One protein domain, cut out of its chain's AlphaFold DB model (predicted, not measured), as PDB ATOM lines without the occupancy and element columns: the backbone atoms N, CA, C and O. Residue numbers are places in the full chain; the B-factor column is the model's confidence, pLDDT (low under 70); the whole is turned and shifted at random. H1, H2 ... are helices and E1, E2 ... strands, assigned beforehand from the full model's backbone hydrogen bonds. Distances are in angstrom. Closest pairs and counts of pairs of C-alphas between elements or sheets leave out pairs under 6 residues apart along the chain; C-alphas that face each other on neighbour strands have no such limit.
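Overview. This is residues 17 to 74 of the 156 residues of an uncharacterized protein of Cavenderia fasciculata (strain SH3) (UniProt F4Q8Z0). Little here is regular structure: a small antiparallel sheet, ordered E1 - E3 - E2, has the short helix H1 over one face, and long loops join its strands. The printed part has 58 residues, 18 in named elements, running E1, H1, E2, E3, class mixed. It is compact, radius of gyration of the C-alphas 11.2 A, spanning 30 by 25 by 17 A.

Arrangement. Start at E1, residues 22 to 24; N 23 is 3.0 A from O 69 of E3, residues 68 to 73. H1, residues 25 to 28, is over E3, height over the sheet 7.8 A; it is too short for O i to N i+4 pairs. E2, residues 51 to 55, forms a hairpin with E3; see N 54 and O 70, 3.0 A. E1, H1, E2 make a split strand-helix-strand unit, E3 between its same-way strands, crossover right-handed.

Along the chain. Find C-alpha 22 at (26.269, -37.434, -15.235), beginning E1, 7.0 A long. H1 spans 4.8 A, E2 13.1 A; E3, 16.4 A, ends at C-alpha 73 (28.979, -49.823, -16.653).

Size, cuts and confidence. Links H1 to E2 and E2 to E3 are long; the printed part has no cut. Confidence is under 70 at residues 17, 31 to 47 and 58 to 64.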
ATOM      1  N   VAL A  17      21.865 -49.025 -21.856       67.50
ATOM      2  CA  VAL A  17      23.334 -49.131 -21.808       67.50
ATOM      3  C   VAL A  17      23.996 -47.812 -22.227       67.50
ATOM      4  O   VAL A  17      25.028 -47.433 -21.679       67.50
ATOM      5  N   LEU A  18      23.397 -47.079 -23.168       70.62
ATOM      6  CA  LEU A  18      23.911 -45.798 -23.660       70.62
ATOM      7  C   LEU A  18      23.468 -44.589 -22.827       70.62
ATOM      8  O   LEU A  18      23.964 -43.489 -23.070       70.62
ATOM      9  N   SER A  19      22.560 -44.750 -21.859       72.19
ATOM     10  CA  SER A  19      22.202 -43.664 -20.950       72.19
ATOM     11  C   SER A  19      23.344 -43.442 -19.964       72.19
ATOM     12  O   SER A  19      23.434 -44.091 -18.922       72.19
ATOM     13  N   ILE A  20      24.241 -42.538 -20.338       70.25
ATOM     14  CA  ILE A  20      25.327 -42.065 -19.493       70.25
ATOM     15  C   ILE A  20      24.727 -41.083 -18.486       70.25
ATOM     16  O   ILE A  20      24.313 -39.982 -18.850       70.25
ATOM     17  N   GLU A  21      24.661 -41.486 -17.220       76.62
ATOM     18  CA  GLU A  21      24.291 -40.589 -16.127       76.62
ATOM     19  C   GLU A  21      25.499 -39.726 -15.746       76.62
ATOM     20  O   GLU A  21      26.612 -40.230 -15.565       76.62
ATOM     21  N   GLN A  22      25.269 -38.417 -15.642       78.06
ATOM     22  CA  GLN A  22      26.269 -37.434 -15.235       78.06
ATOM     23  C   GLN A  22      25.819 -36.779 -13.935       78.06
ATOM     24  O   GLN A  22      24.662 -36.374 -13.808       78.06
ATOM     25  N   VAL A  23      26.738 -36.648 -12.983       77.19
ATOM     26  CA  VAL A  23      26.494 -35.963 -11.709       77.19
ATOM     27  C   VAL A  23      27.610 -34.966 -11.428       77.19
ATOM     28  O   VAL A  23      28.748 -35.130 -11.873       77.19
ATOM     29  N   ASN A  24      27.285 -33.913 -10.679       79.56
ATOM     30  CA  ASN A  24      28.268 -32.920 -10.259       79.56
ATOM     31  C   ASN A  24      29.335 -33.587  -9.372       79.56
ATOM     32  O   ASN A  24      29.004 -34.397  -8.502       79.56
ATOM     33  N   ALA A  25      30.606 -33.236  -9.561       72.31
ATOM     34  CA  ALA A  25      31.708 -33.813  -8.797       72.31
ATOM     35  C   ALA A  25      31.582 -33.629  -7.280       72.31
ATOM     36  O   ALA A  25      31.972 -34.506  -6.519       72.31
ATOM     37  N   SER A  26      30.976 -32.534  -6.826       75.00
ATOM     38  CA  SER A  26      30.730 -32.307  -5.397       75.00
ATOM     39  C   SER A  26      29.705 -33.285  -4.795       75.00
ATOM     40  O   SER A  26      29.825 -33.681  -3.636       75.00
ATOM     41  N   CYS A  27      28.746 -33.748  -5.598       75.94
ATOM     42  CA  CYS A  27      27.812 -34.813  -5.227       75.94
ATOM     43  C   CYS A  27      28.503 -36.185  -5.251       75.94
ATOM     44  O   CYS A  27      28.401 -36.955  -4.305       75.94
ATOM     45  N   CYS A  28      29.293 -36.440  -6.296       75.94
ATOM     46  CA  CYS A  28      30.087 -37.655  -6.470       75.94
ATOM     47  C   CYS A  28      31.091 -37.876  -5.327       75.94
ATOM     48  O   CYS A  28      31.208 -38.975  -4.795       75.94
ATOM     49  N   ALA A  29      31.769 -36.812  -4.895       74.75
ATOM     50  CA  ALA A  29      32.707 -36.827  -3.777       74.75
ATOM     51  C   ALA A  29      32.025 -36.952  -2.402       74.75
ATOM     52  O   ALA A  29      32.717 -37.047  -1.391       74.75
ATOM     53  N   GLY A  30      30.690 -36.873  -2.339       70.62
ATOM     54  CA  GLY A  30      29.936 -36.834  -1.083       70.62
ATOM     55  C   GLY A  30      30.183 -35.572  -0.253       70.62
ATOM     56  O   GLY A  30      29.893 -35.552   0.940       70.62
ATOM     57  N   THR A  31      30.745 -34.517  -0.854       69.12
ATOM     58  CA  THR A  31      31.075 -33.261  -0.162       69.12
ATOM     59  C   THR A  31      29.921 -32.265  -0.186       69.12
ATOM     60  O   THR A  31      29.843 -31.389   0.677       69.12
ATOM     61  N   GLN A  32      28.978 -32.415  -1.120       64.44
ATOM     62  CA  GLN A  32      27.686 -31.743  -1.058       64.44
ATOM     63  C   GLN A  32      26.765 -32.461  -0.072       64.44
ATOM     64  O   GLN A  32      26.043 -33.392  -0.417       64.44
ATOM     65  N   VAL A  33      26.729 -31.974   1.165       57.44
ATOM     66  CA  VAL A  33      25.647 -32.307   2.094       57.44
ATOM     67  C   VAL A  33      24.423 -31.499   1.659       57.44
ATOM     68  O   VAL A  33      24.248 -30.345   2.045       57.44
ATOM     69  N   GLY A  34      23.614 -32.068   0.768       56.22
ATOM     70  CA  GLY A  34      22.351 -31.456   0.362       56.22
ATOM     71  C   GLY A  34      21.444 -31.289   1.581       56.22
ATOM     72  O   GLY A  34      21.140 -32.259   2.267       56.22
ATOM     73  N   THR A  35      20.994 -30.068   1.866       50.66
ATOM     74  CA  THR A  35      20.060 -29.764   2.964       50.66
ATOM     75  C   THR A  35      18.607 -30.143   2.618       50.66
ATOM     76  O   THR A  35      17.683 -29.397   2.933       50.66
ATOM     77  N   GLY A  36      18.385 -31.273   1.937       55.94
ATOM     78  CA  GLY A  36      17.069 -31.733   1.475       55.94
ATOM     79  C   GLY A  36      16.997 -33.250   1.256       55.94
ATOM     80  O   GLY A  36      18.000 -33.945   1.387       55.94
ATOM     81  N   GLU A  37      15.807 -33.762   0.913       48.16
ATOM     82  CA  GLU A  37      15.498 -35.205   0.777       48.16
ATOM     83  C   GLU A  37      16.303 -35.948  -0.311       48.16
ATOM     84  O   GLU A  37      16.352 -37.175  -0.304       48.16
ATOM     85  N   SER A  38      16.984 -35.240  -1.216       56.00
ATOM     86  CA  SER A  38      17.909 -35.811  -2.204       56.00
ATOM     87  C   SER A  38      19.365 -35.656  -1.747       56.00
ATOM     88  O   SER A  38      20.161 -34.968  -2.393       56.00
ATOM     89  N   GLY A  39      19.700 -36.218  -0.586       57.81
ATOM     90  CA  GLY A  39      21.067 -36.204  -0.070       57.81
ATOM     91  C   GLY A  39      22.019 -36.856  -1.074       57.81
ATOM     92  O   GLY A  39      21.800 -37.993  -1.489       57.81
ATOM     93  N   CYS A  40      23.059 -36.135  -1.486       66.12
ATOM     94  CA  CYS A  40      24.129 -36.714  -2.286       66.12
ATOM     95  C   CYS A  40      24.891 -37.719  -1.425       66.12
ATOM     96  O   CYS A  40      25.622 -37.344  -0.509       66.12
ATOM     97  N   ILE A  41      24.691 -39.001  -1.712       67.19
ATOM     98  CA  ILE A  41      25.535 -40.073  -1.198       67.19
ATOM     99  C   ILE A  41      26.757 -40.080  -2.112       67.19
ATOM    100  O   ILE A  41      26.609 -40.189  -3.327       67.19
ATOM    101  N   GLY A  42      27.945 -39.853  -1.555       67.31
ATOM    102  CA  GLY A  42      29.172 -39.872  -2.344       67.31
ATOM    103  C   GLY A  42      29.410 -41.266  -2.908       67.31
ATOM    104  O   GLY A  42      29.539 -42.199  -2.130       67.31
ATOM    105  N   THR A  43      29.469 -41.381  -4.232       69.25
ATOM    106  CA  THR A  43      29.654 -42.647  -4.960       69.25
ATOM    107  C   THR A  43      30.983 -42.707  -5.721       69.25
ATOM    108  O   THR A  43      31.207 -43.605  -6.536       69.25
ATOM    109  N   TYR A  44      31.878 -41.733  -5.515       67.81
ATOM    110  CA  TYR A  44      33.172 -41.679  -6.197       67.81
ATOM    111  C   TYR A  44      34.012 -42.921  -5.889       67.81
ATOM    112  O   TYR A  44      34.306 -43.197  -4.727       67.81
ATOM    113  N   ALA A  45      34.437 -43.623  -6.943       64.56
ATOM    114  CA  ALA A  45      35.182 -44.878  -6.853       64.56
ATOM    115  C   ALA A  45      34.469 -45.998  -6.066       64.56
ATOM    116  O   ALA A  45      35.107 -46.990  -5.712       64.56
ATOM    117  N   GLU A  46      33.161 -45.876  -5.819       67.62
ATOM    118  CA  GLU A  46      32.356 -47.031  -5.438       67.62
ATOM    119  C   GLU A  46      32.091 -47.875  -6.684       67.62
ATOM    120  O   GLU A  46      31.525 -47.416  -7.682       67.62
ATOM    121  N   ASP A  47      32.544 -49.122  -6.612       62.41
ATOM    122  CA  ASP A  47      32.223 -50.153  -7.582       62.41
ATOM    123  C   ASP A  47      30.948 -50.859  -7.129       62.41
ATOM    124  O   ASP A  47      30.982 -51.864  -6.414       62.41
ATOM    125  N   ASP A  48      29.804 -50.359  -7.586       71.31
ATOM    126  CA  ASP A  48      28.603 -51.170  -7.562       71.31
ATOM    127  C   ASP A  48      28.708 -52.215  -8.669       71.31
ATOM    128  O   ASP A  48      29.179 -51.950  -9.777       71.31
ATOM    129  N   TYR A  49      28.182 -53.415  -8.420       73.44
ATOM    130  CA  TYR A  49      28.105 -54.480  -9.430       73.44
ATOM    131  C   TYR A  49      27.510 -53.999 -10.772       73.44
ATOM    132  O   TYR A  49      27.754 -54.603 -11.814       73.44
ATOM    133  N   TRP A  50      26.753 -52.900 -10.754       75.56
ATOM    134  CA  TRP A  50      26.120 -52.288 -11.912       75.56
ATOM    135  C   TRP A  50      26.931 -51.147 -12.538       75.56
ATOM    136  O   TRP A  50      27.051 -51.086 -13.760       75.56
ATOM    137  N   LYS A  51      27.474 -50.231 -11.737       77.50
ATOM    138  CA  LYS A  51      28.067 -48.981 -12.222       77.50
ATOM    139  C   LYS A  51      29.276 -48.604 -11.367       77.50
ATOM    140  O   LYS A  51      29.244 -48.762 -10.156       77.50
ATOM    141  N   SER A  52      30.302 -48.062 -12.008       80.81
ATOM    142  CA  SER A  52      31.453 -47.433 -11.364       80.81
ATOM    143  C   SER A  52      31.480 -45.956 -11.741       80.81
ATOM    144  O   SER A  52      31.424 -45.629 -12.932       80.81
ATOM    145  N   TRP A  53      31.585 -45.060 -10.764       78.81
ATOM    146  CA  TRP A  53      31.664 -43.623 -11.028       78.81
ATOM    147  C   TRP A  53      33.112 -43.174 -11.158       78.81
ATOM    148  O   TRP A  53      33.924 -43.382 -10.255       78.81
ATOM    149  N   GLN A  54      33.429 -42.530 -12.278       80.00
ATOM    150  CA  GLN A  54      34.762 -42.002 -12.550       80.00
ATOM    151  C   GLN A  54      34.688 -40.543 -12.983       80.00
ATOM    152  O   GLN A  54      33.661 -40.065 -13.472       80.00
ATOM    153  N   CYS A  55      35.786 -39.819 -12.787       79.44
ATOM    154  CA  CYS A  55      35.861 -38.438 -13.225       79.44
ATOM    155  C   CYS A  55      35.961 -38.349 -14.753       79.44
ATOM    156  O   CYS A  55      36.776 -39.035 -15.366       79.44
ATOM    157  N   PHE A  56      35.193 -37.447 -15.367       77.75
ATOM    158  CA  PHE A  56      35.327 -37.107 -16.783       77.75
ATOM    159  C   PHE A  56      36.468 -36.105 -17.002       77.75
ATOM    160  O   PHE A  56      36.270 -34.968 -17.418       77.75
ATOM    161  N   SER A  57      37.682 -36.509 -16.652       72.94
ATOM    162  CA  SER A  57      38.896 -35.729 -16.876       72.94
ATOM    163  C   SER A  57      40.071 -36.690 -16.985       72.94
ATOM    164  O   SER A  57      40.201 -37.609 -16.180       72.94
ATOM    165  N   TRP A  58      40.919 -36.487 -17.993       60.00
ATOM    166  CA  TRP A  58      42.105 -37.320 -18.214       60.00
ATOM    167  C   TRP A  58      43.206 -37.087 -17.172       60.00
ATOM    168  O   TRP A  58      44.062 -37.952 -17.006       60.00
ATOM    169  N   ASP A  59      43.138 -35.976 -16.433       60.31
ATOM    170  CA  ASP A  59      44.181 -35.548 -15.495       60.31
ATOM    171  C   ASP A  59      43.721 -35.546 -14.024       60.31
ATOM    172  O   ASP A  59      44.514 -35.295 -13.116       60.31
ATOM    173  N   ALA A  60      42.443 -35.834 -13.755       59.94
ATOM    174  CA  ALA A  60      41.899 -35.809 -12.400       59.94
ATOM    175  C   ALA A  60      42.057 -37.169 -11.703       59.94
ATOM    176  O   ALA A  60      41.200 -38.047 -11.790       59.94
ATOM    177  N   PHE A  61      43.131 -37.308 -10.923       64.06
ATOM    178  CA  PHE A  61      43.337 -38.436  -9.999       64.06
ATOM    179  C   PHE A  61      42.601 -38.267  -8.659       64.06
ATOM    180  O   PHE A  61      42.700 -39.122  -7.782       64.06
ATOM    181  N   SER A  62      41.904 -37.143  -8.473       63.56
ATOM    182  CA  SER A  62      41.235 -36.784  -7.226       63.56
ATOM    183  C   SER A  62      39.847 -36.201  -7.497       63.56
ATOM    184  O   SER A  62      39.701 -35.380  -8.408       63.56
ATOM    185  N   PRO A  63      38.835 -36.542  -6.678       60.94
ATOM    186  CA  PRO A  63      37.489 -35.990  -6.810       60.94
ATOM    187  C   PRO A  63      37.448 -34.469  -6.594       60.94
ATOM    188  O   PRO A  63      36.545 -33.809  -7.093       60.94
ATOM    189  N   ALA A  64      38.446 -33.891  -5.913       64.75
ATOM    190  CA  ALA A  64      38.555 -32.444  -5.700       64.75
ATOM    191  C   ALA A  64      38.970 -31.656  -6.960       64.75
ATOM    192  O   ALA A  64      38.849 -30.435  -6.978       64.75
ATOM    193  N   GLN A  65      39.490 -32.337  -7.985       70.50
ATOM    194  CA  GLN A  65      39.907 -31.751  -9.269       70.50
ATOM    195  C   GLN A  65      38.945 -32.118 -10.407       70.50
ATOM    196  O   GLN A  65      39.221 -31.861 -11.576       70.50
ATOM    197  N   CYS A  66      37.839 -32.770 -10.062       72.06
ATOM    198  CA  CYS A  66      36.824 -33.195 -10.996       72.06
ATOM    199  C   CYS A  66      35.701 -32.158 -11.045       72.06
ATOM    200  O   CYS A  66      35.277 -31.700  -9.991       72.06
ATOM    201  N   ASP A  67      35.184 -31.829 -12.232       76.44
ATOM    202  CA  ASP A  67      33.958 -31.023 -12.373       76.44
ATOM    203  C   ASP A  67      32.713 -31.915 -12.525       76.44
ATOM    204  O   ASP A  67      31.647 -31.634 -11.966       76.44
ATOM    205  N   ILE A  68      32.846 -33.029 -13.256       79.56
ATOM    206  CA  ILE A  68      31.745 -33.932 -13.610       79.56
ATOM    207  C   ILE A  68      32.180 -35.383 -13.414       79.56
ATOM    208  O   ILE A  68      33.198 -35.815 -13.958       79.56
ATOM    209  N   CYS A  69      31.369 -36.153 -12.691       80.62
ATOM    210  CA  CYS A  69      31.493 -37.605 -12.637       80.62
ATOM    211  C   CYS A  69      30.539 -38.270 -13.622       80.62
ATOM    212  O   CYS A  69      29.385 -37.857 -13.778       80.62
ATOM    213  N   ILE A  70      31.020 -39.343 -14.238       82.56
ATOM    214  CA  ILE A  70      30.273 -40.161 -15.179       82.56
ATOM    215  C   ILE A  70      30.185 -41.591 -14.654       82.56
ATOM    216  O   ILE A  70      31.178 -42.162 -14.197       82.56
ATOM    217  N   ALA A  71      28.988 -42.171 -14.739       81.88
ATOM    218  CA  ALA A  71      28.791 -43.589 -14.492       81.88
ATOM    219  C   ALA A  71      29.268 -44.412 -15.694       81.88
ATOM    220  O   ALA A  71      28.774 -44.261 -16.813       81.88
ATOM    221  N   HIS A  72      30.190 -45.330 -15.439       80.19
ATOM    222  CA  HIS A  72      30.586 -46.374 -16.371       80.19
ATOM    223  C   HIS A  72      29.950 -47.698 -15.956       80.19
ATOM    224  O   HIS A  72      29.908 -48.033 -14.776       80.19
ATOM    225  N   TRP A  73      29.457 -48.469 -16.922       81.00
ATOM    226  CA  TRP A  73      28.979 -49.823 -16.653       81.00
ATOM    227  C   TRP A  73      30.159 -50.733 -16.328       81.00
ATOM    228  O   TRP A  73      31.132 -50.787 -17.086       81.00
ATOM    229  N   THR A  74      30.065 -51.472 -15.228       81.88
ATOM    230  CA  THR A  74      31.096 -52.454 -14.884       81.88
ATOM    231  C   THR A  74      31.003 -53.676 -15.803       81.88
ATOM    232  O   THR A  74      29.981 -53.952 -16.445       81.88
TER     233      THR A  74